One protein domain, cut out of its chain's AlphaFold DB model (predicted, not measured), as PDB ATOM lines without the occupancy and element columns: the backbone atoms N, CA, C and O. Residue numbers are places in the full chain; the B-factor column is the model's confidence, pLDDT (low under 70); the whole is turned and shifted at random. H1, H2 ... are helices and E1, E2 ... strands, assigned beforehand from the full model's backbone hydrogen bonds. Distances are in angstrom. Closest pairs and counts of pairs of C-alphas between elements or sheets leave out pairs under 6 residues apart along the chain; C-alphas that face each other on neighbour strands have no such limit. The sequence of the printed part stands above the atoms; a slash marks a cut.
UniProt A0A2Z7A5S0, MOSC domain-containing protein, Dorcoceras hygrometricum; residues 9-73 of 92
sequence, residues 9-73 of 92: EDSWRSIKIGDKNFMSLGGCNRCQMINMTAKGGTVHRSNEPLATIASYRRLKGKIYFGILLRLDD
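What this domain is: This is residues 9 to 73 of the 92 residues of the protein "MOSC domain-containing protein" of Dorcoceras hygrometricum (UniProt A0A2Z7A5S0). A strongly twisted sheet of three strands makes one end of a flat, loose model, and the small hairpin of E3 and E4 makes the other, its residues 38 to 43 sticking out. The short helices H1 and H2 lie between these two ends. The printed part has 65 residues, with two named helices and five named strands in the order E1, E2, H1, E3, E4, H2, E5 along the chain; the larger sheet has the order E1 - E2 - E5, antiparallel, and the class is mixed, helices and strands. The radius of gyration of the C-alphas is 15.2 A, and the spans are 41 by 32 by 13 A.

How they stand to each other: Start with E1, residues 14 to 17, and E2, residues 20 to 29, a hairpin in which N 15 and O 22 are 2.8 A apart. E2 bends by 60 degrees at residue 26. Its other neighbour is E5, residues 62 to 71, antiparallel at 161 degrees, with N 25 and O 68 at 2.8 A; E5 bends by 73 degrees at residue 65. H1, residues 32 to 35, is not on this sheet. Next look at E3, residues 36 to 39, and E4, residues 42 to 45, a hairpin with N 44 and O 37 at 2.8 A; both are apart from E5. H2, residues 50 to 57, only grazes the larger sheet, and its closest C-alphas to E5 are Ala 54 and Ile 63, 5.6 A. H1 and H2 only just touch, with 3 pairs of C-alphas within 8 A, the closest Asn 35 and Leu 50 at 6.5 A. In H2, 3 of 4 O i to N i+4 pairs are within hydrogen-bond range; H1 is too short for such a pair.

Where its parts are: Find C-alpha 14 at (11.834, 1.626, 15.693), where E1 begins its 10.1 A. E2 runs 24.9 A, H1 5.6 A, E3 9.9 A, E4 9.8 A and H2 9.9 A. E5 runs 24.7 A to C-alpha 71 at (3.681, -2.982, 18.704).

The domain as a whole: The C-alphas farthest apart are those of Asp 19 and Thr 42, 41.5 A. The printed part has no cut, its links between named elements are tight, and no printed residue is under 70 in pLDDT.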
ATOM      1  N   GLU A   9      10.647  12.474  15.436       92.88
ATOM      2  CA  GLU A   9       9.889  11.266  15.163       92.88
ATOM      3  C   GLU A   9       9.848  10.841  13.698       92.88
ATOM      4  O   GLU A   9       9.757   9.647  13.424       92.88
ATOM      5  N   ASP A  10       9.997  11.767  12.755       93.56
ATOM      6  CA  ASP A  10       9.953  11.446  11.325       93.56
ATOM      7  C   ASP A  10      11.088  10.504  10.888       93.56
ATOM      8  O   ASP A  10      10.973   9.818   9.873       93.56
ATOM      9  N   SER A  11      12.191  10.495  11.642       93.00
ATOM     10  CA  SER A  11      13.387   9.696  11.357       93.00
ATOM     11  C   SER A  11      13.397   8.331  12.048       93.00
ATOM     12  O   SER A  11      14.277   7.517  11.781       93.00
ATOM     13  N   TRP A  12      12.440   8.065  12.938       93.50
ATOM     14  CA  TRP A  12      12.433   6.845  13.736       93.50
ATOM     15  C   TRP A  12      11.943   5.656  12.914       93.50
ATOM     16  O   TRP A  12      10.838   5.678  12.365       93.50
ATOM     17  N   ARG A  13      12.745   4.588  12.875       93.62
ATOM     18  CA  ARG A  13      12.355   3.292  12.301       93.62
ATOM     19  C   ARG A  13      11.774   2.357  13.347       93.62
ATOM     20  O   ARG A  13      10.768   1.701  13.090       93.62
ATOM     21  N   SER A  14      12.364   2.340  14.535       94.19
ATOM     22  CA  SER A  14      11.834   1.626  15.693       94.19
ATOM     23  C   SER A  14      12.029   2.433  16.969       94.19
ATOM     24  O   SER A  14      12.871   3.327  17.049       94.19
ATOM     25  N   ILE A  15      11.198   2.146  17.961       94.38
ATOM     26  CA  ILE A  15      11.213   2.776  19.274       94.38
ATOM     27  C   ILE A  15      11.050   1.695  20.326       94.38
ATOM     28  O   ILE A  15      10.161   0.857  20.221       94.38
ATOM     29  N   LYS A  16      11.834   1.788  21.392       93.62
ATOM     30  CA  LYS A  16      11.628   1.040  22.622       93.62
ATOM     31  C   LYS A  16      11.129   1.977  23.718       93.62
ATOM     32  O   LYS A  16      11.760   3.002  23.972       93.62
ATOM     33  N   ILE A  17      10.006   1.639  24.353       93.38
ATOM     34  CA  ILE A  17       9.443   2.374  25.500       93.38
ATOM     35  C   ILE A  17       9.419   1.427  26.698       93.38
ATOM     36  O   ILE A  17       8.693   0.431  26.692       93.38
ATOM     37  N   GLY A  18      10.234   1.703  27.718       90.31
ATOM     38  CA  GLY A  18      10.513   0.714  28.763       90.31
ATOM     39  C   GLY A  18      11.096  -0.564  28.148       90.31
ATOM     40  O   GLY A  18      12.154  -0.517  27.531       90.31
ATOM     41  N   ASP A  19      10.378  -1.685  28.244       89.31
ATOM     42  CA  ASP A  19      10.801  -2.982  27.681       89.31
ATOM     43  C   ASP A  19      10.121  -3.346  26.353       89.31
ATOM     44  O   ASP A  19      10.273  -4.472  25.895       89.31
ATOM     45  N   LYS A  20       9.327  -2.434  25.779       91.62
ATOM     46  CA  LYS A  20       8.349  -2.753  24.732       91.62
ATOM     47  C   LYS A  20       8.825  -2.191  23.403       91.62
ATOM     48  O   LYS A  20       9.159  -1.002  23.351       91.62
ATOM     49  N   ASN A  21       8.837  -3.005  22.352       93.50
ATOM     50  CA  ASN A  21       9.323  -2.609  21.032       93.50
ATOM     51  C   ASN A  21       8.183  -2.199  20.099       93.50
ATOM     52  O   ASN A  21       7.166  -2.876  19.964       93.50
ATOM     53  N   PHE A  22       8.385  -1.081  19.414       94.75
ATOM     54  CA  PHE A  22       7.473  -0.536  18.425       94.75
ATOM     55  C   PHE A  22       8.199  -0.297  17.109       94.75
ATOM     56  O   PHE A  22       9.307   0.238  17.085       94.75
ATOM     57  N   MET A  23       7.538  -0.613  16.002       95.38
ATOM     58  CA  MET A  23       8.007  -0.307  14.657       95.38
ATOM     59  C   MET A  23       7.222   0.866  14.068       95.38
ATOM     60  O   MET A  23       5.998   0.953  14.202       95.38
ATOM     61  N   SER A  24       7.931   1.772  13.399       95.44
ATOM     62  CA  SER A  24       7.332   2.889  12.679       95.44
ATOM     63  C   SER A  24       6.708   2.409  11.375       95.44
ATOM     64  O   SER A  24       7.356   1.776  10.545       95.44
ATOM     65  N   LEU A  25       5.437   2.745  11.176       95.00
ATOM     66  CA  LEU A  25       4.716   2.541   9.918       95.00
ATOM     67  C   LEU A  25       4.798   3.779   9.007       95.00
ATOM     68  O   LEU A  25       4.164   3.822   7.951       95.00
ATOM     69  N   GLY A  26       5.564   4.796   9.414       92.94
ATOM     70  CA  GLY A  26       5.728   6.060   8.706       92.94
ATOM     71  C   GLY A  26       4.782   7.170   9.173       92.94
ATOM     72  O   GLY A  26       4.076   7.061  10.178       92.94
ATOM     73  N   GLY A  27       4.803   8.281   8.434       93.94
ATOM     74  CA  GLY A  27       4.099   9.510   8.798       93.94
ATOM     75  C   GLY A  27       2.571   9.379   8.802       93.94
ATOM     76  O   GLY A  27       1.962   8.848   7.870       93.94
ATOM     77  N   CYS A  28       1.937   9.956   9.821       95.69
ATOM     78  CA  CYS A  28       0.490  10.067   9.943       95.69
ATOM     79  C   CYS A  28      -0.027  11.216   9.063       95.69
ATOM     80  O   CYS A  28       0.289  12.388   9.292       95.69
ATOM     81  N   ASN A  29      -0.836  10.885   8.054       95.12
ATOM     82  CA  ASN A  29      -1.517  11.884   7.236       95.12
ATOM     83  C   ASN A  29      -2.702  12.477   8.010       95.12
ATOM     84  O   ASN A  29      -3.611  11.748   8.413       95.12
ATOM     85  N   ARG A  30      -2.719  13.796   8.190       95.69
ATOM     86  CA  ARG A  30      -3.787  14.491   8.907       95.69
ATOM     87  C   ARG A  30      -4.892  14.949   7.968       95.69
ATOM     88  O   ARG A  30      -4.648  15.491   6.893       95.69
ATOM     89  N   CYS A  31      -6.128  14.749   8.411       92.81
ATOM     90  CA  CYS A  31      -7.332  15.260   7.769       92.81
ATOM     91  C   CYS A  31      -7.924  16.428   8.578       92.81
ATOM     92  O   CYS A  31      -7.406  16.800   9.630       92.81
ATOM     93  N   GLN A  32      -9.046  16.976   8.105       92.25
ATOM     94  CA  GLN A  32      -9.772  18.100   8.720       92.25
ATOM     95  C   GLN A  32     -10.210  17.861  10.177       92.25
ATOM     96  O   GLN A  32     -10.549  18.814  10.871       92.25
ATOM     97  N   MET A  33     -10.174  16.616  10.668       92.62
ATOM     98  CA  MET A  33     -10.543  16.276  12.048       92.62
ATOM     99  C   MET A  33      -9.767  17.075  13.097       92.62
ATOM    100  O   MET A  33     -10.336  17.433  14.122       92.62
ATOM    101  N   ILE A  34      -8.495  17.402  12.843       92.81
ATOM    102  CA  ILE A  34      -7.677  18.156  13.808       92.81
ATOM    103  C   ILE A  34      -8.108  19.623  13.957       92.81
ATOM    104  O   ILE A  34      -7.669  20.285  14.890       92.81
ATOM    105  N   ASN A  35      -8.977  20.119  13.070       94.06
ATOM    106  CA  ASN A  35      -9.499  21.483  13.115       94.06
ATOM    107  C   ASN A  35     -10.825  21.604  13.883       94.06
ATOM    108  O   ASN A  35     -11.446  22.673  13.906       94.06
ATOM    109  N   MET A  36     -11.316  20.499  14.443       92.50
ATOM    110  CA  MET A  36     -12.596  20.441  15.137       92.50
ATOM    111  C   MET A  36     -12.356  20.581  16.638       92.50
ATOM    112  O   MET A  36     -11.619  19.800  17.230       92.50
ATOM    113  N   THR A  37     -12.984  21.573  17.266       89.31
ATOM    114  CA  THR A  37     -12.918  21.779  18.721       89.31
ATOM    115  C   THR A  37     -14.321  21.735  19.306       89.31
ATOM    116  O   THR A  37     -15.219  22.425  18.823       89.31
ATOM    117  N   ALA A  38     -14.516  20.939  20.356       87.06
ATOM    118  CA  ALA A  38     -15.761  20.919  21.113       87.06
ATOM    119  C   ALA A  38     -15.658  21.889  22.297       87.06
ATOM    120  O   ALA A  38     -14.790  21.732  23.156       87.06
ATOM    121  N   LYS A  39     -16.545  22.886  22.357       85.44
ATOM    122  CA  LYS A  39     -16.657  23.806  23.496       85.44
ATOM    123  C   LYS A  39     -18.124  23.920  23.894       85.44
ATOM    124  O   LYS A  39     -18.967  24.244  23.067       85.44
ATOM    125  N   GLY A  40     -18.434  23.603  25.152       82.06
ATOM    126  CA  GLY A  40     -19.803  23.686  25.678       82.06
ATOM    127  C   GLY A  40     -20.828  22.842  24.905       82.06
ATOM    128  O   GLY A  40     -21.936  23.306  24.669       82.06
ATOM    129  N   GLY A  41     -20.451  21.646  24.440       85.19
ATOM    130  CA  GLY A  41     -21.342  20.752  23.682       85.19
ATOM    131  C   GLY A  41     -21.551  21.127  22.209       85.19
ATOM    132  O   GLY A  41     -22.171  20.362  21.477       85.19
ATOM    133  N   THR A  42     -20.997  22.252  21.745       84.69
ATOM    134  CA  THR A  42     -21.037  22.654  20.332       84.69
ATOM    135  C   THR A  42     -19.701  22.364  19.657       84.69
ATOM    136  O   THR A  42     -18.632  22.589  20.229       84.69
ATOM    137  N   VAL A  43     -19.758  21.860  18.423       87.38
ATOM    138  CA  VAL A  43     -18.573  21.619  17.595       87.38
ATOM    139  C   VAL A  43     -18.284  22.854  16.753       87.38
ATOM    140  O   VAL A  43     -19.070  23.223  15.882       87.38
ATOM    141  N   HIS A  44     -17.121  23.454  16.971       88.12
ATOM    142  CA  HIS A  44     -16.596  24.534  16.150       88.12
ATOM    143  C   HIS A  44     -15.625  23.965  15.119       88.12
ATOM    144  O   HIS A  44     -14.744  23.168  15.452       88.12
ATOM    145  N   ARG A  45     -15.796  24.372  13.861       90.44
ATOM    146  CA  ARG A  45     -14.907  24.012  12.755       90.44
ATOM    147  C   ARG A  45     -14.089  25.231  12.364       90.44
ATOM    148  O   ARG A  45     -14.640  26.319  12.234       90.44
ATOM    149  N   SER A  46     -12.798  25.033  12.150       92.44
ATOM    150  CA  SER A  46     -11.925  26.044  11.560       92.44
ATOM    151  C   SER A  46     -11.070  25.429  10.447       92.44
ATOM    152  O   SER A  46     -11.203  24.243  10.143       92.44
ATOM    153  N   ASN A  47     -10.211  26.229   9.814       92.38
ATOM    154  CA  ASN A  47      -9.201  25.721   8.878       92.38
ATOM    155  C   ASN A  47      -7.857  25.423   9.566       92.38
ATOM    156  O   ASN A  47      -6.979  24.809   8.957       92.38
ATOM    157  N   GLU A  48      -7.713  25.814  10.833       93.38
ATOM    158  CA  GLU A  48      -6.507  25.642  11.639       93.38
ATOM    159  C   GLU A  48      -6.666  24.495  12.644       93.38
ATOM    160  O   GLU A  48      -7.774  24.264  13.139       93.38
ATOM    161  N   PRO A  49      -5.578  23.773  12.976       94.06
ATOM    162  CA  PRO A  49      -4.175  24.004  12.592       94.06
ATOM    163  C   PRO A  49      -3.750  23.383  11.243       94.06
ATOM    164  O   PRO A  49      -2.581  23.472  10.855       94.06
ATOM    165  N   LEU A  50      -4.651  22.702  10.526       95.38
ATOM    166  CA  LEU A  50      -4.289  21.954   9.316       95.38
ATOM    167  C   LEU A  50      -3.729  22.853   8.206       95.38
ATOM    168  O   LEU A  50      -2.790  22.436   7.531       95.38
ATOM    169  N   ALA A  51      -4.271  24.060   8.014       95.25
ATOM    170  CA  ALA A  51      -3.770  25.011   7.022       95.25
ATOM    171  C   ALA A  51      -2.322  25.431   7.319       95.25
ATOM    172  O   ALA A  51      -1.476  25.369   6.423       95.25
ATOM    173  N   THR A  52      -2.006  25.735   8.581       96.31
ATOM    174  CA  THR A  52      -0.630  26.014   9.010       96.31
ATOM    175  C   THR A  52       0.301  24.835   8.727       96.31
ATOM    176  O   THR A  52       1.324  25.014   8.066       96.31
ATOM    177  N   ILE A  53      -0.049  23.613   9.141       95.88
ATOM    178  CA  ILE A  53       0.791  22.421   8.901       95.88
ATOM    179  C   ILE A  53       0.957  22.167   7.393       95.88
ATOM    180  O   ILE A  53       2.047  21.838   6.919       95.88
ATOM    181  N   ALA A  54      -0.106  22.366   6.609       95.69
ATOM    182  CA  ALA A  54      -0.078  22.193   5.162       95.69
ATOM    183  C   ALA A  54       0.903  23.132   4.452       95.69
ATOM    184  O   ALA A  54       1.379  22.770   3.377       95.69
ATOM    185  N   SER A  55       1.195  24.305   5.023       96.31
ATOM    186  CA  SER A  55       2.091  25.291   4.409       96.31
ATOM    187  C   SER A  55       3.554  24.837   4.349       96.31
ATOM    188  O   SER A  55       4.262  25.233   3.428       96.31
ATOM    189  N   TYR A  56       3.999  23.967   5.267       94.81
ATOM    190  CA  TYR A  56       5.403  23.533   5.346       94.81
ATOM    191  C   TYR A  56       5.609  22.008   5.401       94.81
ATOM    192  O   TYR A  56       6.735  21.544   5.237       94.81
ATOM    193  N   ARG A  57       4.554  21.200   5.599       94.62
ATOM    194  CA  ARG A  57       4.648  19.721   5.692       94.62
ATOM    195  C   ARG A  57       3.877  18.958   4.621       94.62
ATOM    196  O   ARG A  57       3.678  17.746   4.744       94.62
ATOM    197  N   ARG A  58       3.407  19.637   3.573       95.12
ATOM    198  CA  ARG A  58       2.709  18.972   2.470       95.12
ATOM    199  C   ARG A  58       3.708  18.249   1.567       95.12
ATOM    200  O   ARG A  58       4.541  18.879   0.929       95.12
ATOM    201  N   LEU A  59       3.558  16.934   1.443       93.56
ATOM    202  CA  LEU A  59       4.353  16.097   0.549       93.56
ATOM    203  C   LEU A  59       3.419  15.242  -0.310       93.56
ATOM    204  O   LEU A  59       2.576  14.518   0.216       93.56
ATOM    205  N   LYS A  60       3.549  15.328  -1.642       92.50
ATOM    206  CA  LYS A  60       2.717  14.575  -2.609       92.50
ATOM    207  C   LYS A  60       1.204  14.676  -2.323       92.50
ATOM    208  O   LYS A  60       0.477  13.690  -2.389       92.50
ATOM    209  N   GLY A  61       0.737  15.869  -1.946       91.44
ATOM    210  CA  GLY A  61      -0.676  16.138  -1.645       91.44
ATOM    211  C   GLY A  61      -1.166  15.667  -0.269       91.44
ATOM    212  O   GLY A  61      -2.316  15.928   0.071       91.44
ATOM    213  N   LYS A  62      -0.313  15.030   0.540       93.44
ATOM    214  CA  LYS A  62      -0.612  14.599   1.914       93.44
ATOM    215  C   LYS A  62       0.041  15.540   2.923       93.44
ATOM    216  O   LYS A  62       1.102  16.094   2.647       93.44
ATOM    217  N   ILE A  63      -0.602  15.743   4.071       95.75
ATOM    218  CA  ILE A  63      -0.129  16.636   5.137       95.75
ATOM    219  C   ILE A  63       0.297  15.756   6.307       95.75
ATOM    220  O   ILE A  63      -0.545  15.141   6.958       95.75
ATOM    221  N   TYR A  64       1.600  15.675   6.558       95.56
ATOM    222  CA  TYR A  64       2.149  14.766   7.561       95.56
ATOM    223  C   TYR A  64       2.392  15.469   8.895       95.56
ATOM    224  O   TYR A  64       2.984  16.547   8.929       95.56
ATOM    225  N   PHE A  65       1.942  14.844   9.988       95.75
ATOM    226  CA  PHE A  65       2.237  15.296  11.348       95.75
ATOM    227  C   PHE A  65       2.191  14.132  12.348       95.75
ATOM    228  O   PHE A  65       1.117  13.574  12.627       95.75
ATOM    229  N   GLY A  66       3.356  13.809  12.914       94.38
ATOM    230  CA  GLY A  66       3.591  12.629  13.743       94.38
ATOM    231  C   GLY A  66       3.706  11.340  12.925       94.38
ATOM    232  O   GLY A  66       3.472  11.330  11.715       94.38
ATOM    233  N   ILE A  67       4.016  10.238  13.603       95.56
ATOM    234  CA  ILE A  67       4.174   8.901  13.012       95.56
ATOM    235  C   ILE A  67       3.142   7.911  13.559       95.56
ATOM    236  O   ILE A  67       2.529   8.140  14.604       95.56
ATOM    237  N   LEU A  68       2.949   6.808  12.844       96.06
ATOM    238  CA  LEU A  68       2.175   5.658  13.299       96.06
ATOM    239  C   LEU A  68       3.131   4.588  13.829       96.06
ATOM    240  O   LEU A  68       4.108   4.256  13.164       96.06
ATOM    241  N   LEU A  69       2.832   4.038  15.003       95.25
ATOM    242  CA  LEU A  69       3.622   2.983  15.634       95.25
ATOM    243  C   LEU A  69       2.804   1.699  15.730       95.25
ATOM    244  O   LEU A  69       1.613   1.733  16.044       95.25
ATOM    245  N   ARG A  70       3.463   0.571  15.487       93.94
ATOM    246  CA  ARG A  70       2.932  -0.775  15.683       93.94
ATOM    247  C   ARG A  70       3.716  -1.453  16.796       93.94
ATOM    248  O   ARG A  70       4.937  -1.391  16.770       93.94
ATOM    249  N   LEU A  71       3.030  -2.105  17.730       93.31
ATOM    250  CA  LEU A  71       3.681  -2.982  18.704       93.31
ATOM    251  C   LEU A  71       4.246  -4.214  17.979       93.31
ATOM    252  O   LEU A  71       3.513  -4.860  17.225       93.31
ATOM    253  N   ASP A  72       5.535  -4.481  18.174       90.00
ATOM    254  CA  ASP A  72       6.287  -5.540  17.480       90.00
ATOM    255  C   ASP A  72       6.588  -6.755  18.378       90.00
ATOM    256  O   ASP A  72       7.113  -7.761  17.913       90.00
ATOM    257  N   ASP A  73       6.224  -6.683  19.661       84.44
ATOM    258  CA  ASP A  73       6.368  -7.795  20.603       84.44
ATOM    259  C   ASP A  73       5.175  -8.764  20.533       84.44
ATOM    260  O   ASP A  73       4.033  -8.365  20.275       84.44
TER     261      ASP A  73